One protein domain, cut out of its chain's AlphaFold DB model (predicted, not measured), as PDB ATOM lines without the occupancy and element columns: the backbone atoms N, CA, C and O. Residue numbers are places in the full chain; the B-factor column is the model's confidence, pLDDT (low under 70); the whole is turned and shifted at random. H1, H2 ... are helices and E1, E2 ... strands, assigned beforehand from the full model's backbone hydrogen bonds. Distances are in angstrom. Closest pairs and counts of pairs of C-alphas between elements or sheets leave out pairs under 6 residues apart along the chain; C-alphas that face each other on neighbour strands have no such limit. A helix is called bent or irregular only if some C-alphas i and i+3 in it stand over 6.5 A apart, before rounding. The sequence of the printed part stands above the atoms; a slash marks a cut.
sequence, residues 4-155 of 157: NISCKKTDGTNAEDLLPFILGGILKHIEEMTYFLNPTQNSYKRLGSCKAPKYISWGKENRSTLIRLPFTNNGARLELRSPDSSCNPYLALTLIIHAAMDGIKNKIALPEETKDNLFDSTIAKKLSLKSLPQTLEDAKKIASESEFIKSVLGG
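Overview. This is residues 4 to 155 of the 157 residues of a protein of Treponema sp (UniProt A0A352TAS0). A small three-stranded sheet and the long helix H4 have H1 between them, and H2, next along the chain after H1, sits among H4, H6 and H7. H3 and H5 lie far from the middle, H5 at the end of a long loop, residues 106 to 120. The printed part has 152 residues with seven named helices and three named strands, in the order H1 H2 H3 E1 E2 E3 H4 H5 H6 H7. The sheet is mixed, in the order E1 E2 E3, and the class is mostly helix. The whole is compact, with a radius of gyration of the C-alphas of 15.0 A and spans of 43 by 40 by 26 A.

Along the chain. Find C-alpha 16 at (-26.873, 16.108, -31.923); from there H1 runs through residues 16 to 28, 19.2 A. It is irregular, with C-alphas 17 and 20 7.2 A apart. H2, residues 30 to 37, is only just irregular, with C-alphas 32 and 35 6.6 A apart. Next come H3, residues 41 to 46, and the strands E1, 58 to 60, E2, 67 to 69, and E3, 78 to 80. H4 runs 24.0 A from C-alpha 89 at (-39.237, -4.503, -24.399) to residue 105. H5 is residues 121 to 126, H6 is 136 to 145, 14.4 A, and H7 is 147 to 153, ending with C-alpha 153 at (-34.916, -10.562, -36.180).

Arrangement. Begin at H2 and H4, the hubs, each touching three helices. They touch each other at Leu 37 and Ala 92, C-alphas 5.6 A apart, at a shallow tilt of 21 degrees, opposite ways; H4 does so with residues 91 to 95 alone. H2 touches H6, closest at the C-alphas of Glu 32 and Ala 143, 4.3 A, at a steep tilt of 64 degrees. H2 and H7 only just touch, with 3 pairs of C-alphas within 8 A, closest Glu 32 and Ile 149, 7.0 A. H4 touches H7 with residues 94 to 98 alone, closest at the C-alphas of Leu 95 and Val 152, 7.0 A. H1 touches H4 at a steep tilt of 65 degrees, the closest C-alphas being those of Gly 25 and Gly 103, 3.6 A. H1 is on the sheet, and the two make two layers, one of helix and one of strands. E1 and E2 are parallel, N 59 to O 67 3.1 A; E2 and E3 form an antiparallel hairpin, N 68 to O 79 2.9 A. H3 is near H2, and H5 touches no helix. Every O i to N i+4 pair is within hydrogen-bond range in H4, H5, H6 and H7, against 7 of 9 in H1, 2 of 4 in H2 and 1 of 2 in H3.

Size, cuts and confidence. The two C-alphas farthest apart, those of Asp 11 and Thr 122, are 45.3 A apart. The printed part has no cut, and the links H3 to E1 and H4 to H5 are long. Residues 4 to 5 pair antiparallel with residues 78 to 79 of E3. The mean pLDDT of the printed part is 94.7; look at residues 73 to 75 for the three under 70.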
ATOM      1  N   ASN A   4     -37.917   6.677 -24.386       95.19
ATOM      2  CA  ASN A   4     -37.014   7.820 -24.473       95.19
ATOM      3  C   ASN A   4     -35.642   7.341 -24.936       95.19
ATOM      4  O   ASN A   4     -35.082   6.419 -24.349       95.19
ATOM      5  N   ILE A   5     -35.111   7.971 -25.978       92.94
ATOM      6  CA  ILE A   5     -33.872   7.566 -26.637       92.94
ATOM      7  C   ILE A   5     -32.930   8.770 -26.672       92.94
ATOM      8  O   ILE A   5     -33.335   9.907 -26.923       92.94
ATOM      9  N   SER A   6     -31.657   8.507 -26.404       91.00
ATOM     10  CA  SER A   6     -30.561   9.466 -26.516       91.00
ATOM     11  C   SER A   6     -29.339   8.746 -27.064       91.00
ATOM     12  O   SER A   6     -29.108   7.590 -26.715       91.00
ATOM     13  N   CYS A   7     -28.545   9.435 -27.875       88.38
ATOM     14  CA  CYS A   7     -27.307   8.905 -28.428       88.38
ATOM     15  C   CYS A   7     -26.134   9.782 -27.986       88.38
ATOM     16  O   CYS A   7     -26.232  11.012 -27.963       88.38
ATOM     17  N   LYS A   8     -25.027   9.132 -27.634       89.19
ATOM     18  CA  LYS A   8     -23.748   9.775 -27.355       89.19
ATOM     19  C   LYS A   8     -22.681   9.138 -28.225       89.19
ATOM     20  O   LYS A   8     -22.748   7.941 -28.510       89.19
ATOM     21  N   LYS A   9     -21.707   9.943 -28.627       88.31
ATOM     22  CA  LYS A   9     -20.494   9.454 -29.278       88.31
ATOM     23  C   LYS A   9     -19.637   8.709 -28.251       88.31
ATOM     24  O   LYS A   9     -19.835   8.839 -27.042       88.31
ATOM     25  N   THR A  10     -18.699   7.897 -28.731       89.44
ATOM     26  CA  THR A  10     -17.819   7.077 -27.877       89.44
ATOM     27  C   THR A  10     -16.937   7.914 -26.950       89.44
ATOM     28  O   THR A  10     -16.586   7.452 -25.870       89.44
ATOM     29  N   ASP A  11     -16.636   9.154 -27.334       90.31
ATOM     30  CA  ASP A  11     -15.928  10.150 -26.521       90.31
ATOM     31  C   ASP A  11     -16.810  10.816 -25.441       90.31
ATOM     32  O   ASP A  11     -16.351  11.682 -24.699       90.31
ATOM     33  N   GLY A  12     -18.084  10.424 -25.336       81.75
ATOM     34  CA  GLY A  12     -19.042  10.942 -24.361       81.75
ATOM     35  C   GLY A  12     -19.754  12.231 -24.778       81.75
ATOM     36  O   GLY A  12     -20.645  12.677 -24.045       81.75
ATOM     37  N   THR A  13     -19.426  12.806 -25.939       84.94
ATOM     38  CA  THR A  13     -20.089  14.009 -26.462       84.94
ATOM     39  C   THR A  13     -21.494  13.706 -26.999       84.94
ATOM     40  O   THR A  13     -21.826  12.572 -27.369       84.94
ATOM     41  N   ASN A  14     -22.364  14.721 -27.015       83.31
ATOM     42  CA  ASN A  14     -23.724  14.572 -27.537       83.31
ATOM     43  C   ASN A  14     -23.700  14.358 -29.057       83.31
ATOM     44  O   ASN A  14     -23.013  15.070 -29.785       83.31
ATOM     45  N   ALA A  15     -24.507  13.415 -29.545       86.06
ATOM     46  CA  ALA A  15     -24.628  13.105 -30.971       86.06
ATOM     47  C   ALA A  15     -25.739  13.923 -31.663       86.06
ATOM     48  O   ALA A  15     -26.568  13.375 -32.390       86.06
ATOM     49  N   GLU A  16     -25.809  15.230 -31.398       87.00
ATOM     50  CA  GLU A  16     -26.873  16.108 -31.923       87.00
ATOM     51  C   GLU A  16     -26.843  16.227 -33.451       87.00
ATOM     52  O   GLU A  16     -27.892  16.268 -34.090       87.00
ATOM     53  N   ASP A  17     -25.649  16.181 -34.042       90.31
ATOM     54  CA  ASP A  17     -25.421  16.134 -35.488       90.31
ATOM     55  C   ASP A  17     -25.991  14.868 -36.148       90.31
ATOM     56  O   ASP A  17     -26.345  14.885 -37.326       90.31
ATOM     57  N   LEU A  18     -26.124  13.778 -35.388       93.06
ATOM     58  CA  LEU A  18     -26.683  12.511 -35.865       93.06
ATOM     59  C   LEU A  18     -28.194  12.401 -35.643       93.06
ATOM     60  O   LEU A  18     -28.838  11.522 -36.220       93.06
ATOM     61  N   LEU A  19     -28.776  13.286 -34.828       92.75
ATOM     62  CA  LEU A  19     -30.184  13.229 -34.444       92.75
ATOM     63  C   LEU A  19     -31.145  13.209 -35.647       92.75
ATOM     64  O   LEU A  19     -32.081  12.402 -35.614       92.75
ATOM     65  N   PRO A  20     -30.942  14.010 -36.717       95.44
ATOM     66  CA  PRO A  20     -31.831  13.962 -37.870       95.44
ATOM     67  C   PRO A  20     -31.861  12.583 -38.531       95.44
ATOM     68  O   PRO A  20     -32.930  12.070 -38.846       95.44
ATOM     69  N   PHE A  21     -30.699  11.941 -38.662       97.62
ATOM     70  CA  PHE A  21     -30.579  10.619 -39.267       97.62
ATOM     71  C   PHE A  21     -31.188   9.525 -38.390       97.62
ATOM     72  O   PHE A  21     -31.871   8.643 -38.901       97.62
ATOM     73  N   ILE A  22     -31.012   9.613 -37.068       97.00
ATOM     74  CA  ILE A  22     -31.662   8.710 -36.106       97.00
ATOM     75  C   ILE A  22     -33.186   8.776 -36.257       97.00
ATOM     76  O   ILE A  22     -33.845   7.743 -36.371       97.00
ATOM     77  N   LEU A  23     -33.751   9.987 -36.286       97.44
ATOM     78  CA  LEU A  23     -35.189  10.191 -36.467       97.44
ATOM     79  C   LEU A  23     -35.663   9.689 -37.833       97.44
ATOM     80  O   LEU A  23     -36.681   9.002 -37.899       97.44
ATOM     81  N   GLY A  24     -34.920   9.996 -38.898       98.31
ATOM     82  CA  GLY A  24     -35.211   9.537 -40.255       98.31
ATOM     83  C   GLY A  24     -35.266   8.012 -40.341       98.31
ATOM     84  O   GLY A  24     -36.227   7.465 -40.875       98.31
ATOM     85  N   GLY A  25     -34.293   7.321 -39.740       98.62
ATOM     86  CA  GLY A  25     -34.265   5.860 -39.663       98.62
ATOM     87  C   GLY A  25     -35.455   5.274 -38.905       98.62
ATOM     88  O   GLY A  25     -36.163   4.416 -39.431       98.62
ATOM     89  N   ILE A  26     -35.748   5.781 -37.701       98.62
ATOM     90  CA  ILE A  26     -36.899   5.310 -36.912       98.62
ATOM     91  C   ILE A  26     -38.213   5.529 -37.674       98.62
ATOM     92  O   ILE A  26     -39.046   4.626 -37.709       98.62
ATOM     93  N   LEU A  27     -38.411   6.698 -38.296       98.62
ATOM     94  CA  LEU A  27     -39.629   7.002 -39.053       98.62
ATOM     95  C   LEU A  27     -39.755   6.161 -40.326       98.62
ATOM     96  O   LEU A  27     -40.860   5.720 -40.631       98.62
ATOM     97  N   LYS A  28     -38.650   5.897 -41.037       98.69
ATOM     98  CA  LYS A  28     -38.632   5.026 -42.224       98.69
ATOM     99  C   LYS A  28     -39.128   3.616 -41.900       98.69
ATOM    100  O   LYS A  28     -39.880   3.047 -42.683       98.69
ATOM    101  N   HIS A  29     -38.729   3.081 -40.748       98.69
ATOM    102  CA  HIS A  29     -39.005   1.699 -40.350       98.69
ATOM    103  C   HIS A  29     -40.214   1.560 -39.404       98.69
ATOM    104  O   HIS A  29     -40.514   0.469 -38.922       98.69
ATOM    105  N   ILE A  30     -40.934   2.642 -39.072       98.75
ATOM    106  CA  ILE A  30     -41.930   2.578 -37.988       98.75
ATOM    107  C   ILE A  30     -43.114   1.657 -38.301       98.75
ATOM    108  O   ILE A  30     -43.627   0.993 -37.401       98.75
ATOM    109  N   GLU A  31     -43.556   1.593 -39.556       98.50
ATOM    110  CA  GLU A  31     -44.737   0.808 -39.932       98.50
ATOM    111  C   GLU A  31     -44.509  -0.689 -39.726       98.50
ATOM    112  O   GLU A  31     -45.298  -1.348 -39.056       98.50
ATOM    113  N   GLU A  32     -43.388  -1.203 -40.216       98.31
ATOM    114  CA  GLU A  32     -42.975  -2.598 -40.042       98.31
ATOM    115  C   GLU A  32     -42.578  -2.930 -38.598       98.31
ATOM    116  O   GLU A  32     -42.821  -4.043 -38.135       98.31
ATOM    117  N   MET A  33     -42.064  -1.962 -37.831       98.69
ATOM    118  CA  MET A  33     -41.844  -2.141 -36.392       98.69
ATOM    119  C   MET A  33     -43.152  -2.159 -35.587       98.69
ATOM    120  O   MET A  33     -43.173  -2.705 -34.482       98.69
ATOM    121  N   THR A  34     -44.249  -1.583 -36.099       98.75
ATOM    122  CA  THR A  34     -45.491  -1.374 -35.330       98.75
ATOM    123  C   THR A  34     -46.046  -2.678 -34.767       98.75
ATOM    124  O   THR A  34     -46.467  -2.692 -33.615       98.75
ATOM    125  N   TYR A  35     -45.971  -3.791 -35.504       98.50
ATOM    126  CA  TYR A  35     -46.417  -5.096 -35.003       98.50
ATOM    127  C   TYR A  35     -45.739  -5.480 -33.678       98.50
ATOM    128  O   TYR A  35     -46.391  -5.955 -32.754       98.50
ATOM    129  N   PHE A  36     -44.439  -5.212 -33.553       98.44
ATOM    130  CA  PHE A  36     -43.662  -5.536 -32.358       98.44
ATOM    131  C   PHE A  36     -43.819  -4.491 -31.251       98.44
ATOM    132  O   PHE A  36     -43.789  -4.839 -30.073       98.44
ATOM    133  N   LEU A  37     -44.005  -3.218 -31.613       98.69
ATOM    134  CA  LEU A  37     -44.208  -2.117 -30.663       98.69
ATOM    135  C   LEU A  37     -45.636  -2.082 -30.083       98.69
ATOM    136  O   LEU A  37     -45.853  -1.514 -29.010       98.69
ATOM    137  N   ASN A  38     -46.596  -2.678 -30.792       98.62
ATOM    138  CA  ASN A  38     -48.032  -2.656 -30.523       98.62
ATOM    139  C   ASN A  38     -48.655  -4.043 -30.825       98.62
ATOM    140  O   ASN A  38     -49.447  -4.173 -31.762       98.62
ATOM    141  N   PRO A  39     -48.305  -5.109 -30.076       98.12
ATOM    142  CA  PRO A  39     -48.553  -6.498 -30.494       98.12
ATOM    143  C   PRO A  39     -49.951  -7.044 -30.183       98.12
ATOM    144  O   PRO A  39     -50.214  -8.227 -30.391       98.12
ATOM    145  N   THR A  40     -50.868  -6.229 -29.658       98.38
ATOM    146  CA  THR A  40     -52.213  -6.690 -29.271       98.38
ATOM    147  C   THR A  40     -53.303  -5.916 -29.995       98.38
ATOM    148  O   THR A  40     -53.139  -4.739 -30.298       98.38
ATOM    149  N   GLN A  41     -54.482  -6.517 -30.181       98.00
ATOM    150  CA  GLN A  41     -55.636  -5.816 -30.769       98.00
ATOM    151  C   GLN A  41     -56.011  -4.529 -30.005       98.00
ATOM    152  O   GLN A  41     -56.405  -3.528 -30.602       98.00
ATOM    153  N   ASN A  42     -55.843  -4.515 -28.678       97.50
ATOM    154  CA  ASN A  42     -56.089  -3.323 -27.860       97.50
ATOM    155  C   ASN A  42     -55.064  -2.202 -28.103       97.50
ATOM    156  O   ASN A  42     -55.393  -1.034 -27.897       97.50
ATOM    157  N   SER A  43     -53.865  -2.531 -28.592       98.00
ATOM    158  CA  SER A  43     -52.847  -1.545 -28.974       98.00
ATOM    159  C   SER A  43     -53.375  -0.604 -30.061       98.00
ATOM    160  O   SER A  43     -53.235   0.612 -29.960       98.00
ATOM    161  N   TYR A  44     -54.076  -1.149 -31.057       97.94
ATOM    162  CA  TYR A  44     -54.598  -0.393 -32.200       97.94
ATOM    163  C   TYR A  44     -55.809   0.468 -31.841       97.94
ATOM    164  O   TYR A  44     -55.939   1.578 -32.347       97.94
ATOM    165  N   LYS A  45     -56.641   0.033 -30.883       96.62
ATOM    166  CA  LYS A  45     -57.720   0.871 -30.320       96.62
ATOM    167  C   LYS A  45     -57.179   2.121 -29.616       96.62
ATOM    168  O   LYS A  45     -57.856   3.150 -29.551       96.62
ATOM    169  N   ARG A  46     -55.962   2.033 -29.064       96.38
ATOM    170  CA  ARG A  46     -55.285   3.160 -28.420       96.38
ATOM    171  C   ARG A  46     -54.763   4.169 -29.444       96.38
ATOM    172  O   ARG A  46     -54.822   5.355 -29.148       96.38
ATOM    173  N   LEU A  47     -54.243   3.749 -30.600       95.62
ATOM    174  CA  LEU A  47     -53.639   4.661 -31.585       95.62
ATOM    175  C   LEU A  47     -54.660   5.701 -32.085       95.62
ATOM    176  O   LEU A  47     -55.704   5.357 -32.630       95.62
ATOM    177  N   GLY A  48     -54.361   6.990 -31.892       92.56
ATOM    178  CA  GLY A  48     -55.284   8.095 -32.190       92.56
ATOM    179  C   GLY A  48     -56.348   8.382 -31.126       92.56
ATOM    180  O   GLY A  48     -57.123   9.319 -31.295       92.56
ATOM    181  N   SER A  49     -56.362   7.639 -30.019       92.00
ATOM    182  CA  SER A  49     -57.252   7.849 -28.870       92.00
ATOM    183  C   SER A  49     -56.474   8.433 -27.685       92.00
ATOM    184  O   SER A  49     -55.279   8.188 -27.537       92.00
ATOM    185  N   CYS A  50     -57.133   9.194 -26.802       86.69
ATOM    186  CA  CYS A  50     -56.578   9.636 -25.506       86.69
ATOM    187  C   CYS A  50     -55.132  10.197 -25.560       86.69
ATOM    188  O   CYS A  50     -54.325   9.922 -24.673       86.69
ATOM    189  N   LYS A  51     -54.809  11.003 -26.587       91.88
ATOM    190  CA  LYS A  51     -53.486  11.623 -26.858       91.88
ATOM    191  C   LYS A  51     -52.378  10.679 -27.359       91.88
ATOM    192  O   LYS A  51     -51.217  11.098 -27.449       91.88
ATOM    193  N   ALA A  52     -52.696   9.428 -27.679       95.06
ATOM    194  CA  ALA A  52     -51.764   8.536 -28.358       95.06
ATOM    195  C   ALA A  52     -51.588   8.963 -29.826       95.06
ATOM    196  O   ALA A  52     -52.552   9.405 -30.457       95.06
ATOM    197  N   PRO A  53     -50.376   8.827 -30.389       96.75
ATOM    198  CA  PRO A  53     -50.134   9.214 -31.770       96.75
ATOM    199  C   PRO A  53     -50.851   8.279 -32.748       96.75
ATOM    200  O   PRO A  53     -51.082   7.105 -32.457       96.75
ATOM    201  N   LYS A  54     -51.162   8.812 -33.930       96.62
ATOM    202  CA  LYS A  54     -51.730   8.060 -35.061       96.62
ATOM    203  C   LYS A  54     -50.924   8.224 -36.346       96.62
ATOM    204  O   LYS A  54     -50.857   7.295 -37.144       96.62
ATOM    205  N   TYR A  55     -50.334   9.398 -36.542       98.12
ATOM    206  CA  TYR A  55     -49.694   9.795 -37.791       98.12
ATOM    207  C   TYR A  55     -48.175   9.732 -37.679       98.12
ATOM    208  O   TYR A  55     -47.605  10.190 -36.685       98.12
ATOM    209  N   ILE A  56     -47.529   9.189 -38.708       98.25
ATOM    210  CA  ILE A  56     -46.077   9.108 -38.845       98.25
ATOM    211  C   ILE A  56     -45.554  10.532 -39.010       98.25
ATOM    212  O   ILE A  56     -45.744  11.170 -40.040       98.25
ATOM    213  N   SER A  57     -44.991  11.062 -37.930       98.25
ATOM    214  CA  SER A  57     -44.670  12.480 -37.784       98.25
ATOM    215  C   SER A  57     -43.676  12.686 -36.647       98.25
ATOM    216  O   SER A  57     -43.572  11.869 -35.726       98.25
ATOM    217  N   TRP A  58     -42.986  13.817 -36.665       98.25
ATOM    218  CA  TRP A  58     -42.189  14.264 -35.532       98.25
ATOM    219  C   TRP A  58     -42.359  15.765 -35.319       98.25
ATOM    220  O   TRP A  58     -42.733  16.483 -36.242       98.25
ATOM    221  N   GLY A  59     -42.098  16.237 -34.103       97.06
ATOM    222  CA  GLY A  59     -42.178  17.661 -33.783       97.06
ATOM    223  C   GLY A  59     -41.461  18.012 -32.487       97.06
ATOM    224  O   GLY A  59     -41.405  17.202 -31.551       97.06
ATOM    225  N   LYS A  60     -40.911  19.227 -32.417       95.19
ATOM    226  CA  LYS A  60     -40.342  19.770 -31.179       95.19
ATOM    227  C   LYS A  60     -41.461  20.142 -30.232       95.19
ATOM    228  O   LYS A  60     -42.429  20.788 -30.613       95.19
ATOM    229  N   GLU A  61     -41.357  19.648 -29.005       93.62
ATOM    230  CA  GLU A  61     -42.315  19.847 -27.914       93.62
ATOM    231  C   GLU A  61     -43.767  19.426 -28.216       93.62
ATOM    232  O   GLU A  61     -44.618  19.446 -27.325       93.62
ATOM    233  N   ASN A  62     -44.034  18.919 -29.418       95.25
ATOM    234  CA  ASN A  62     -45.353  18.591 -29.915       95.25
ATOM    235  C   ASN A  62     -45.806  17.236 -29.365       95.25
ATOM    236  O   ASN A  62     -45.231  16.190 -29.649       95.25
ATOM    237  N   ARG A  63     -46.852  17.241 -28.533       94.31
ATOM    238  CA  ARG A  63     -47.401  16.010 -27.941       94.31
ATOM    239  C   ARG A  63     -48.378  15.280 -28.861       94.31
ATOM    240  O   ARG A  63     -48.868  14.228 -28.468       94.31
ATOM    241  N   SER A  64     -48.705  15.831 -30.022       95.81
ATOM    242  CA  SER A  64     -49.603  15.184 -30.979       95.81
ATOM    243  C   SER A  64     -48.863  14.315 -32.003       95.81
ATOM    244  O   SER A  64     -49.473  13.428 -32.600       95.81
ATOM    245  N   THR A  65     -47.554  14.518 -32.167       97.88
ATOM    246  CA  THR A  65     -46.720  13.769 -33.111       97.88
ATOM    247  C   THR A  65     -46.329  12.397 -32.571       97.88
ATOM    248  O   THR A  65     -46.388  12.128 -31.368       97.88
ATOM    249  N   LEU A  66     -45.926  11.505 -33.476       98.31
ATOM    250  CA  LEU A  66     -45.447  10.163 -33.138       98.31
ATOM    251  C   LEU A  66     -44.124  10.198 -32.367       98.31
ATOM    252  O   LEU A  66     -44.003   9.530 -31.334       98.31
ATOM    253  N   ILE A  67     -43.157  10.975 -32.859       98.25
ATOM    254  CA  ILE A  67     -41.916  11.260 -32.142       98.25
ATOM    255  C   ILE A  67     -41.959  12.698 -31.640       98.25
ATOM    256  O   ILE A  67     -42.192  13.640 -32.400       98.25
ATOM    257  N   ARG A  68     -41.730  12.878 -30.343       96.88
ATOM    258  CA  ARG A  68     -41.614  14.197 -29.724       96.88
ATOM    259  C   ARG A  68     -40.165  14.457 -29.352       96.88
ATOM    260  O   ARG A  68     -39.535  13.619 -28.715       96.88
ATOM    261  N   LEU A  69     -39.656  15.635 -29.694       94.56
ATOM    262  CA  LEU A  69     -38.378  16.131 -29.183       94.56
ATOM    263  C   LEU A  69     -38.674  17.078 -28.016       94.56
ATOM    264  O   LEU A  69     -39.043  18.228 -28.260       94.56
ATOM    265  N   PRO A  70     -38.628  16.622 -26.751       89.50
ATOM    266  CA  PRO A  70     -38.785  17.515 -25.612       89.50
ATOM    267  C   PRO A  70     -37.678  18.572 -25.583       89.50
ATOM    268  O   PRO A  70     -36.528  18.286 -25.910       89.50
ATOM    269  N   PHE A  71     -38.017  19.771 -25.112       83.75
ATOM    270  CA  PHE A  71     -37.013  20.739 -24.696       83.75
ATOM    271  C   PHE A  71     -36.238  20.186 -23.492       83.75
ATOM    272  O   PHE A  71     -36.828  19.702 -22.523       83.75
ATOM    273  N   THR A  72     -34.910  20.213 -23.567       76.81
ATOM    274  CA  THR A  72     -34.019  19.728 -22.510       76.81
ATOM    275  C   THR A  72     -32.704  20.489 -22.560       76.81
ATOM    276  O   THR A  72     -32.119  20.659 -23.626       76.81
ATOM    277  N   ASN A  73     -32.214  20.894 -21.389       69.25
ATOM    278  CA  ASN A  73     -30.916  21.556 -21.250       69.25
ATOM    279  C   ASN A  73     -29.736  20.563 -21.328       69.25
ATOM    280  O   ASN A  73     -28.595  20.982 -21.478       69.25
ATOM    281  N   ASN A  74     -29.998  19.249 -21.234       67.62
ATOM    282  CA  ASN A  74     -28.977  18.202 -21.099       67.62
ATOM    283  C   ASN A  74     -28.943  17.245 -22.305       67.62
ATOM    284  O   ASN A  74     -29.103  16.030 -22.147       67.62
ATOM    285  N   GLY A  75     -28.729  17.803 -23.498       68.44
ATOM    286  CA  GLY A  75     -28.580  17.062 -24.755       68.44
ATOM    287  C   GLY A  75     -29.896  16.578 -25.357       68.44
ATOM    288  O   GLY A  75     -30.907  16.456 -24.665       68.44
ATOM    289  N   ALA A  76     -29.887  16.292 -26.659       75.81
ATOM    290  CA  ALA A  76     -31.082  15.875 -27.382       75.81
ATOM    291  C   ALA A  76     -31.635  14.525 -26.895       75.81
ATOM    292  O   ALA A  76     -30.943  13.503 -26.864       75.81
ATOM    293  N   ARG A  77     -32.927  14.523 -26.556       86.12
ATOM    294  CA  ARG A  77     -33.716  13.322 -26.266       86.12
ATOM    295  C   ARG A  77     -34.871  13.258 -27.245       86.12
ATOM    296  O   ARG A  77     -35.462  14.287 -27.563       86.12
ATOM    297  N   LEU A  78     -35.207  12.057 -27.687       93.06
ATOM    298  CA  LEU A  78     -36.388  11.805 -28.502       93.06
ATOM    299  C   LEU A  78     -37.317  10.837 -27.766       93.06
ATOM    300  O   LEU A  78     -36.873   9.876 -27.145       93.06
ATOM    301  N   GLU A  79     -38.610  11.130 -27.804       97.06
ATOM    302  CA  GLU A  79     -39.675  10.369 -27.157       97.06
ATOM    303  C   GLU A  79     -40.511   9.698 -28.252       97.06
ATOM    304  O   GLU A  79     -41.308  10.362 -28.918       97.06
ATOM    305  N   LEU A  80     -40.339   8.386 -28.451       98.38
ATOM    306  CA  LEU A  80     -41.201   7.591 -29.325       98.38
ATOM    307  C   LEU A  80     -42.452   7.172 -28.546       98.38
ATOM    308  O   LEU A  80     -42.375   6.490 -27.520       98.38
ATOM    309  N   ARG A  81     -43.623   7.594 -29.031       98.25
ATOM    310  CA  ARG A  81     -44.866   7.552 -28.247       98.25
ATOM    311  C   ARG A  81     -45.819   6.423 -28.625       98.25
ATOM    312  O   ARG A  81     -46.761   6.174 -27.871       98.25
ATOM    313  N   SER A  82     -45.627   5.760 -29.768       98.06
ATOM    314  CA  SER A  82     -46.503   4.660 -30.197       98.06
ATOM    315  C   SER A  82     -46.430   3.412 -29.315       98.06
ATOM    316  O   SER A  82     -47.513   2.886 -29.055       98.06
ATOM    317  N   PRO A  83     -45.282   2.959 -28.768       98.38
ATOM    318  CA  PRO A  83     -45.231   1.689 -28.051       98.38
ATOM    319  C   PRO A  83     -46.165   1.654 -26.836       98.38
ATOM    320  O   PRO A  83     -46.420   2.665 -26.164       98.38
ATOM    321  N   ASP A  84     -46.691   0.480 -26.520       97.81
ATOM    322  CA  ASP A  84     -47.445   0.231 -25.290       97.81
ATOM    323  C   ASP A  84     -46.814  -0.881 -24.455       97.81
ATOM    324  O   ASP A  84     -45.863  -1.527 -24.866       97.81
ATOM    325  N   SER A  85     -47.282  -1.037 -23.219       97.19
ATOM    326  CA  SER A  85     -46.691  -1.971 -22.257       97.19
ATOM    327  C   SER A  85     -46.948  -3.441 -22.591       97.19
ATOM    328  O   SER A  85     -46.490  -4.298 -21.844       97.19
ATOM    329  N   SER A  86     -47.689  -3.744 -23.665       97.88
ATOM    330  CA  SER A  86     -47.868  -5.123 -24.122       97.88
ATOM    331  C   SER A  86     -46.727  -5.605 -25.022       97.88
ATOM    332  O   SER A  86     -46.614  -6.808 -25.248       97.88
ATOM    333  N   CYS A  87     -45.860  -4.706 -25.512       98.00
ATOM    334  CA  CYS A  87     -44.691  -5.095 -26.296       98.00
ATOM    335  C   CYS A  87     -43.642  -5.830 -25.459       98.00
ATOM    336  O   CYS A  87     -43.412  -5.497 -24.296       98.00
ATOM    337  N   ASN A  88     -42.927  -6.766 -26.086       97.81
ATOM    338  CA  ASN A  88     -41.687  -7.281 -25.521       97.81
ATOM    339  C   ASN A  88     -40.628  -6.156 -25.571       97.81
ATOM    340  O   ASN A  88     -40.238  -5.753 -26.673       97.81
ATOM    341  N   PRO A  89     -40.146  -5.645 -24.420       97.31
ATOM    342  CA  PRO A  89     -39.237  -4.503 -24.399       97.31
ATOM    343  C   PRO A  89     -37.893  -4.804 -25.071       97.31
ATOM    344  O   PRO A  89     -37.300  -3.896 -25.644       97.31
ATOM    345  N   TYR A  90     -37.431  -6.058 -25.067       97.19
ATOM    346  CA  TYR A  90     -36.192  -6.445 -25.743       97.19
ATOM    347  C   TYR A  90     -36.328  -6.312 -27.259       97.19
ATOM    348  O   TYR A  90     -35.502  -5.659 -27.889       97.19
ATOM    349  N   LEU A  91     -37.409  -6.843 -27.841       97.69
ATOM    350  CA  LEU A  91     -37.659  -6.716 -29.281       97.69
ATOM    351  C   LEU A  91     -37.876  -5.256 -29.687       97.69
ATOM    352  O   LEU A  91     -37.330  -4.814 -30.695       97.69
ATOM    353  N   ALA A  92     -38.625  -4.496 -28.883       98.25
ATOM    354  CA  ALA A  92     -38.856  -3.078 -29.134       98.25
ATOM    355  C   ALA A  92     -37.541  -2.286 -29.175       98.25
ATOM    356  O   ALA A  92     -37.299  -1.545 -30.126       98.25
ATOM    357  N   LEU A  93     -36.672  -2.463 -28.173       97.62
ATOM    358  CA  LEU A  93     -35.384  -1.774 -28.116       97.62
ATOM    359  C   LEU A  93     -34.449  -2.215 -29.244       97.62
ATOM    360  O   LEU A  93     -33.859  -1.349 -29.885       97.62
ATOM    361  N   THR A  94     -34.353  -3.516 -29.534       97.88
ATOM    362  CA  THR A  94     -33.537  -4.034 -30.644       97.88
ATOM    363  C   THR A  94     -33.939  -3.387 -31.967       97.88
ATOM    364  O   THR A  94     -33.100  -2.807 -32.650       97.88
ATOM    365  N   LEU A  95     -35.229  -3.404 -32.306       98.56
ATOM    366  CA  LEU A  95     -35.720  -2.826 -33.556       98.56
ATOM    367  C   LEU A  95     -35.456  -1.319 -33.646       98.56
ATOM    368  O   LEU A  95     -34.953  -0.839 -34.659       98.56
ATOM    369  N   ILE A  96     -35.727  -0.575 -32.572       98.50
ATOM    370  CA  ILE A  96     -35.505   0.875 -32.521       98.50
ATOM    371  C   ILE A  96     -34.020   1.220 -32.689       98.50
ATOM    372  O   ILE A  96     -33.690   2.150 -33.425       98.50
ATOM    373  N   ILE A  97     -33.126   0.487 -32.019       97.75
ATOM    374  CA  ILE A  97     -31.675   0.698 -32.117       97.75
ATOM    375  C   ILE A  97     -31.208   0.430 -33.546       97.75
ATOM    376  O   ILE A  97     -30.522   1.266 -34.131       97.75
ATOM    377  N   HIS A  98     -31.624  -0.690 -34.141       98.31
ATOM    378  CA  HIS A  98     -31.259  -1.022 -35.514       98.31
ATOM    379  C   HIS A  98     -31.829  -0.020 -36.529       98.31
ATOM    380  O   HIS A  98     -31.116   0.366 -37.453       98.31
ATOM    381  N   ALA A  99     -33.052   0.481 -36.331       98.69
ATOM    382  CA  ALA A  99     -33.635   1.518 -37.182       98.69
ATOM    383  C   ALA A  99     -32.863   2.845 -37.077       98.69
ATOM    384  O   ALA A  99     -32.590   3.491 -38.088       98.69
ATOM    385  N   ALA A 100     -32.456   3.239 -35.866       97.81
ATOM    386  CA  ALA A 100     -31.606   4.410 -35.654       97.81
ATOM    387  C   ALA A 100     -30.231   4.254 -36.329       97.81
ATOM    388  O   ALA A 100     -29.736   5.195 -36.954       97.81
ATOM    389  N   MET A 101     -29.630   3.064 -36.237       97.38
ATOM    390  CA  MET A 101     -28.361   2.746 -36.895       97.38
ATOM    391  C   MET A 101     -28.481   2.748 -38.423       97.38
ATOM    392  O   MET A 101     -27.587   3.282 -39.079       97.38
ATOM    393  N   ASP A 102     -29.574   2.219 -38.991       98.62
ATOM    394  CA  ASP A 102     -29.856   2.304 -40.435       98.62
ATOM    395  C   ASP A 102     -29.940   3.768 -40.877       98.62
ATOM    396  O   ASP A 102     -29.302   4.170 -41.852       98.62
ATOM    397  N   GLY A 103     -30.646   4.579 -40.080       98.44
ATOM    398  CA  GLY A 103     -30.740   6.029 -40.209       98.44
ATOM    399  C   GLY A 103     -29.385   6.698 -40.400       98.44
ATOM    400  O   GLY A 103     -29.149   7.358 -41.415       98.44
ATOM    401  N   ILE A 104     -28.486   6.486 -39.435       96.94
ATOM    402  CA  ILE A 104     -27.126   7.041 -39.434       96.94
ATOM    403  C   ILE A 104     -26.315   6.515 -40.623       96.94
ATOM    404  O   ILE A 104     -25.725   7.303 -41.363       96.94
ATOM    405  N   LYS A 105     -26.282   5.191 -40.817       97.81
ATOM    406  CA  LYS A 105     -25.440   4.533 -41.826       97.81
ATOM    407  C   LYS A 105     -25.806   4.966 -43.244       97.81
ATOM    408  O   LYS A 105     -24.918   5.256 -44.043       97.81
ATOM    409  N   ASN A 106     -27.102   5.035 -43.538       98.31
ATOM    410  CA  ASN A 106     -27.614   5.329 -44.874       98.31
ATOM    411  C   ASN A 106     -27.988   6.805 -45.063       98.31
ATOM    412  O   ASN A 106     -28.542   7.158 -46.102       98.31
ATOM    413  N   LYS A 107     -27.700   7.666 -44.074       97.81
ATOM    414  CA  LYS A 107     -28.027   9.100 -44.082       97.81
ATOM    415  C   LYS A 107     -29.487   9.368 -44.462       97.81
ATOM    416  O   LYS A 107     -29.778  10.226 -45.295       97.81
ATOM    417  N   ILE A 108     -30.409   8.616 -43.862       98.56
ATOM    418  CA  ILE A 108     -31.835   8.720 -44.184       98.56
ATOM    419  C   ILE A 108     -32.337  10.111 -43.817       98.56
ATOM    420  O   ILE A 108     -32.213  10.545 -42.672       98.56
ATOM    421  N   ALA A 109     -32.909  10.800 -44.804       97.12
ATOM    422  CA  ALA A 109     -33.435  12.141 -44.625       97.12
ATOM    423  C   ALA A 109     -34.582  12.147 -43.606       97.12
ATOM    424  O   ALA A 109     -35.505  11.333 -43.666       97.12
ATOM    425  N   LEU A 110     -34.526  13.102 -42.680       97.75
ATOM    426  CA  LEU A 110     -35.630  13.395 -41.780       97.75
ATOM    427  C   LEU A 110     -36.717  14.146 -42.567       97.75
ATOM    428  O   LEU A 110     -36.394  15.171 -43.169       97.75
ATOM    429  N   PRO A 111     -37.984  13.684 -42.578       96.19
ATOM    430  CA  PRO A 111     -39.089  14.471 -43.124       96.19
ATOM    431  C   PRO A 111     -39.238  15.823 -42.416       96.19
ATOM    432  O   PRO A 111     -38.715  16.025 -41.319       96.19
ATOM    433  N   GLU A 112     -39.991  16.742 -43.017       96.69
ATOM    434  CA  GLU A 112     -40.241  18.052 -42.412       96.69
ATOM    435  C   GLU A 112     -40.881  17.946 -41.020       96.69
ATOM    436  O   GLU A 112     -41.668  17.045 -40.717       96.69
ATOM    437  N   GLU A 113     -40.514  18.889 -40.153       97.56
ATOM    438  CA  GLU A 113     -41.058  18.980 -38.804       97.56
ATOM    439  C   GLU A 113     -42.559  19.282 -38.844       97.56
ATOM    440  O   GLU A 113     -42.993  20.270 -39.437       97.56
ATOM    441  N   THR A 114     -43.357  18.490 -38.131       97.88
ATOM    442  CA  THR A 114     -44.779  18.772 -37.950       97.88
ATOM    443  C   THR A 114     -44.998  19.703 -36.758       97.88
ATOM    444  O   THR A 114     -44.906  19.302 -35.592       97.88
ATOM    445  N   LYS A 115     -45.324  20.963 -37.058       96.50
ATOM    446  CA  LYS A 115     -45.596  22.004 -36.052       96.50
ATOM    447  C   LYS A 115     -47.060  22.038 -35.615       96.50
ATOM    448  O   LYS A 115     -47.360  22.493 -34.515       96.50
ATOM    449  N   ASP A 116     -47.961  21.545 -36.457       96.44
ATOM    450  CA  ASP A 116     -49.395  21.577 -36.202       96.44
ATOM    451  C   ASP A 116     -49.851  20.551 -35.153       96.44
ATOM    452  O   ASP A 116     -49.182  19.557 -34.855       96.44
ATOM    453  N   ASN A 117     -51.039  20.785 -34.594       93.75
ATOM    454  CA  ASN A 117     -51.662  19.886 -33.631       93.75
ATOM    455  C   ASN A 117     -52.429  18.753 -34.336       93.75
ATOM    456  O   ASN A 117     -53.557  18.932 -34.790       93.75
ATOM    457  N   LEU A 118     -51.843  17.558 -34.348       94.44
ATOM    458  CA  LEU A 118     -52.394  16.355 -34.975       94.44
ATOM    459  C   LEU A 118     -53.475  15.638 -34.152       94.44
ATOM    460  O   LEU A 118     -53.954  14.585 -34.575       94.44
ATOM    461  N   PHE A 119     -53.881  16.167 -32.989       90.25
ATOM    462  CA  PHE A 119     -55.103  15.685 -32.333       90.25
ATOM    463  C   PHE A 119     -56.348  16.015 -33.163       90.25
ATOM    464  O   PHE A 119     -57.347  15.304 -33.076       90.25
ATOM    465  N   ASP A 120     -56.269  17.052 -33.997       89.88
ATOM    466  CA  ASP A 120     -57.255  17.313 -35.032       89.88
ATOM    467  C   ASP A 120     -56.919  16.507 -36.298       89.88
ATOM    468  O   ASP A 120     -55.952  16.771 -37.015       89.88
ATOM    469  N   SER A 121     -57.753  15.511 -36.596       86.56
ATOM    470  CA  SER A 121     -57.577  14.657 -37.775       86.56
ATOM    471  C   SER A 121     -57.709  15.401 -39.113       86.56
ATOM    472  O   SER A 121     -57.219  14.908 -40.131       86.56
ATOM    473  N   THR A 122     -58.351  16.576 -39.144       91.75
ATOM    474  CA  THR A 122     -58.480  17.389 -40.364       91.75
ATOM    475  C   THR A 122     -57.142  18.012 -40.763       91.75
ATOM    476  O   THR A 122     -56.800  18.029 -41.946       91.75
ATOM    477  N   ILE A 123     -56.337  18.410 -39.775       92.62
ATOM    478  CA  ILE A 123     -54.978  18.924 -39.961       92.62
ATOM    479  C   ILE A 123     -54.078  17.844 -40.556       92.62
ATOM    480  O   ILE A 123     -53.424  18.075 -41.568       92.62
ATOM    481  N   ALA A 124     -54.096  16.636 -39.989       89.19
ATOM    482  CA  ALA A 124     -53.277  15.538 -40.494       89.19
ATOM    483  C   ALA A 124     -53.603  15.177 -41.955       89.19
ATOM    484  O   ALA A 124     -52.696  14.891 -42.736       89.19
ATOM    485  N   LYS A 125     -54.888  15.245 -42.342       90.12
ATOM    486  CA  LYS A 125     -55.326  15.067 -43.737       90.12
ATOM    487  C   LYS A 125     -54.819  16.188 -44.644       90.12
ATOM    488  O   LYS A 125     -54.331  15.895 -45.731       90.12
ATOM    489  N   LYS A 126     -54.907  17.448 -44.200       93.81
ATOM    490  CA  LYS A 126     -54.396  18.616 -44.939       93.81
ATOM    491  C   LYS A 126     -52.887  18.526 -45.187       93.81
ATOM    492  O   LYS A 126     -52.424  18.945 -46.238       93.81
ATOM    493  N   LEU A 127     -52.147  17.966 -44.232       92.94
ATOM    494  CA  LEU A 127     -50.703  17.737 -44.318       92.94
ATOM    495  C   LEU A 127     -50.329  16.434 -45.046       92.94
ATOM    496  O   LEU A 127     -49.150  16.102 -45.124       92.94
ATOM    497  N   SER A 128     -51.312  15.671 -45.539       94.44
ATOM    498  CA  SER A 128     -51.100  14.386 -46.217       94.44
ATOM    499  C   SER A 128     -50.246  13.392 -45.412       94.44
ATOM    500  O   SER A 128     -49.502  12.594 -45.980       94.44
ATOM    501  N   LEU A 129     -50.358  13.418 -44.079       95.62
ATOM    502  CA  LEU A 129     -49.566  12.542 -43.220       95.62
ATOM    503  C   LEU A 129     -50.059  11.099 -43.297       95.62
ATOM    504  O   LEU A 129     -51.248  10.810 -43.124       95.62
ATOM    505  N   LYS A 130     -49.115  10.174 -43.464       96.56
ATOM    506  CA  LYS A 130     -49.388   8.740 -43.391       96.56
ATOM    507  C   LYS A 130     -49.710   8.335 -41.951       96.56
ATOM    508  O   LYS A 130     -49.084   8.806 -41.003       96.56
ATOM    509  N   SER A 131     -50.693   7.461 -41.765       97.19
ATOM    510  CA  SER A 131     -50.992   6.861 -40.461       97.19
ATOM    511  C   SER A 131     -50.150   5.610 -40.209       97.19
ATOM    512  O   SER A 131     -49.797   4.911 -41.152       97.19
ATOM    513  N   LEU A 132     -49.922   5.276 -38.937       98.31
ATOM    514  CA  LEU A 132     -49.495   3.932 -38.532       98.31
ATOM    515  C   LEU A 132     -50.498   2.864 -39.018       98.31
ATOM    516  O   LEU A 132     -51.662   3.206 -39.270       98.31
ATOM    517  N   PRO A 133     -50.107   1.578 -39.086       98.38
ATOM    518  CA  PRO A 133     -51.047   0.479 -39.294       98.38
ATOM    519  C   PRO A 133     -52.240   0.569 -38.333       98.38
ATOM    520  O   PRO A 133     -52.077   0.856 -37.146       98.38
ATOM    521  N   GLN A 134     -53.453   0.386 -38.857       96.06
ATOM    522  CA  GLN A 134     -54.692   0.606 -38.096       96.06
ATOM    523  C   GLN A 134     -55.230  -0.672 -37.448       96.06
ATOM    524  O   GLN A 134     -56.083  -0.592 -36.567       96.06
ATOM    525  N   THR A 135     -54.724  -1.839 -37.848       98.38
ATOM    526  CA  THR A 135     -55.095  -3.132 -37.273       98.38
ATOM    527  C   THR A 135     -53.860  -3.989 -37.007       98.38
ATOM    528  O   THR A 135     -52.816  -3.811 -37.642       98.38
ATOM    529  N   LEU A 136     -53.995  -4.947 -36.083       98.44
ATOM    530  CA  LEU A 136     -52.948  -5.934 -35.814       98.44
ATOM    531  C   LEU A 136     -52.606  -6.752 -37.063       98.44
ATOM    532  O   LEU A 136     -51.440  -7.066 -37.275       98.44
ATOM    533  N   GLU A 137     -53.607  -7.065 -37.887       98.38
ATOM    534  CA  GLU A 137     -53.424  -7.861 -39.100       98.38
ATOM    535  C   GLU A 137     -52.626  -7.091 -40.159       98.38
ATOM    536  O   GLU A 137     -51.669  -7.631 -40.712       98.38
ATOM    537  N   ASP A 138     -52.935  -5.806 -40.368       98.19
ATOM    538  CA  ASP A 138     -52.171  -4.951 -41.286       98.19
ATOM    539  C   ASP A 138     -50.715  -4.829 -40.834       98.19
ATOM    540  O   ASP A 138     -49.792  -4.997 -41.630       98.19
ATOM    541  N   ALA A 139     -50.496  -4.572 -39.540       98.62
ATOM    542  CA  ALA A 139     -49.153  -4.454 -38.986       98.62
ATOM    543  C   ALA A 139     -48.367  -5.762 -39.126       98.62
ATOM    544  O   ALA A 139     -47.196  -5.739 -39.501       98.62
ATOM    545  N   LYS A 140     -49.013  -6.903 -38.854       98.31
ATOM    546  CA  LYS A 140     -48.419  -8.235 -39.002       98.31
ATOM    547  C   LYS A 140     -48.019  -8.503 -40.448       98.31
ATOM    548  O   LYS A 140     -46.909  -8.972 -40.688       98.31
ATOM    549  N   LYS A 141     -48.898  -8.180 -41.401       98.50
ATOM    550  CA  LYS A 141     -48.620  -8.328 -42.829       98.50
ATOM    551  C   LYS A 141     -47.398  -7.504 -43.234       98.50
ATOM    552  O   LYS A 141     -46.437  -8.073 -43.748       98.50
ATOM    553  N   ILE A 142     -47.392  -6.208 -42.911       98.44
ATOM    554  CA  ILE A 142     -46.273  -5.298 -43.210       98.44
ATOM    555  C   ILE A 142     -44.968  -5.822 -42.593       98.44
ATOM    556  O   ILE A 142     -43.943  -5.875 -43.267       98.44
ATOM    557  N   ALA A 143     -45.000  -6.261 -41.333       98.12
ATOM    558  CA  ALA A 143     -43.832  -6.814 -40.655       98.12
ATOM    559  C   ALA A 143     -43.317  -8.112 -41.308       98.12
ATOM    560  O   ALA A 143     -42.109  -8.304 -41.406       98.12
ATOM    561  N   SER A 144     -44.206  -8.994 -41.775       96.88
ATOM    562  CA  SER A 144     -43.823 -10.265 -42.415       96.88
ATOM    563  C   SER A 144     -43.173 -10.091 -43.794       96.88
ATOM    564  O   SER A 144     -42.330 -10.892 -44.201       96.88
ATOM    565  N   GLU A 145     -43.536  -9.022 -44.504       97.50
ATOM    566  CA  GLU A 145     -43.009  -8.680 -45.827       97.50
ATOM    567  C   GLU A 145     -41.737  -7.813 -45.739       97.50
ATOM    568  O   GLU A 145     -41.053  -7.608 -46.739       97.50
ATOM    569  N   SER A 146     -41.387  -7.337 -44.540       98.12
ATOM    570  CA  SER A 146     -40.275  -6.418 -44.308       98.12
ATOM    571  C   SER A 146     -38.903  -7.094 -44.347       98.12
ATOM    572  O   SER A 146     -38.573  -7.940 -43.513       98.12
ATOM    573  N   GLU A 147     -38.041  -6.629 -45.252       97.50
ATOM    574  CA  GLU A 147     -36.621  -7.001 -45.272       97.50
ATOM    575  C   GLU A 147     -35.855  -6.462 -44.057       97.50
ATOM    576  O   GLU A 147     -34.943  -7.122 -43.559       97.50
ATOM    577  N   PHE A 148     -36.244  -5.302 -43.519       98.19
ATOM    578  CA  PHE A 148     -35.634  -4.762 -42.302       98.19
ATOM    579  C   PHE A 148     -35.897  -5.687 -41.110       98.19
ATOM    580  O   PHE A 148     -34.946  -6.113 -40.453       98.19
ATOM    581  N   ILE A 149     -37.154  -6.079 -40.878       98.19
ATOM    582  CA  ILE A 149     -37.513  -7.007 -39.801       98.19
ATOM    583  C   ILE A 149     -36.785  -8.342 -39.972       98.19
ATOM    584  O   ILE A 149     -36.190  -8.823 -39.008       98.19
ATOM    585  N   LYS A 150     -36.756  -8.913 -41.185       96.88
ATOM    586  CA  LYS A 150     -35.999 -10.147 -41.467       96.88
ATOM    587  C   LYS A 150     -34.510  -9.989 -41.167       96.88
ATOM    588  O   LYS A 150     -33.920 -10.871 -40.556       96.88
ATOM    589  N   SER A 151     -33.902  -8.865 -41.541       96.75
ATOM    590  CA  SER A 151     -32.473  -8.627 -41.307       96.75
ATOM    591  C   SER A 151     -32.115  -8.482 -39.824       96.75
ATOM    592  O   SER A 151     -31.023  -8.872 -39.418       96.75
ATOM    593  N   VAL A 152     -33.026  -7.937 -39.008       96.69
ATOM    594  CA  VAL A 152     -32.785  -7.678 -37.580       96.69
ATOM    595  C   VAL A 152     -33.188  -8.868 -36.710       96.69
ATOM    596  O   VAL A 152     -32.479  -9.201 -35.764       96.69
ATOM    597  N   LEU A 153     -34.323  -9.510 -37.010       94.88
ATOM    598  CA  LEU A 153     -34.916 -10.562 -36.180       94.88
ATOM    599  C   LEU A 153     -34.889 -11.959 -36.812       94.88
ATOM    600  O   LEU A 153     -35.155 -12.920 -36.105       94.88
ATOM    601  N   GLY A 154     -34.554 -12.116 -38.095       83.38
ATOM    602  CA  GLY A 154     -34.593 -13.416 -38.783       83.38
ATOM    603  C   GLY A 154     -33.564 -14.445 -38.299       83.38
ATOM    604  O   GLY A 154     -33.665 -15.612 -38.650       83.38
ATOM    605  N   GLY A 155     -32.576 -14.032 -37.499       72.06
ATOM    606  CA  GLY A 155     -31.688 -14.947 -36.767       72.06
ATOM    607  C   GLY A 155     -32.124 -15.221 -35.320       72.06
ATOM    608  O   GLY A 155     -31.421 -15.925 -34.602       72.06
TER     609      GLY A 155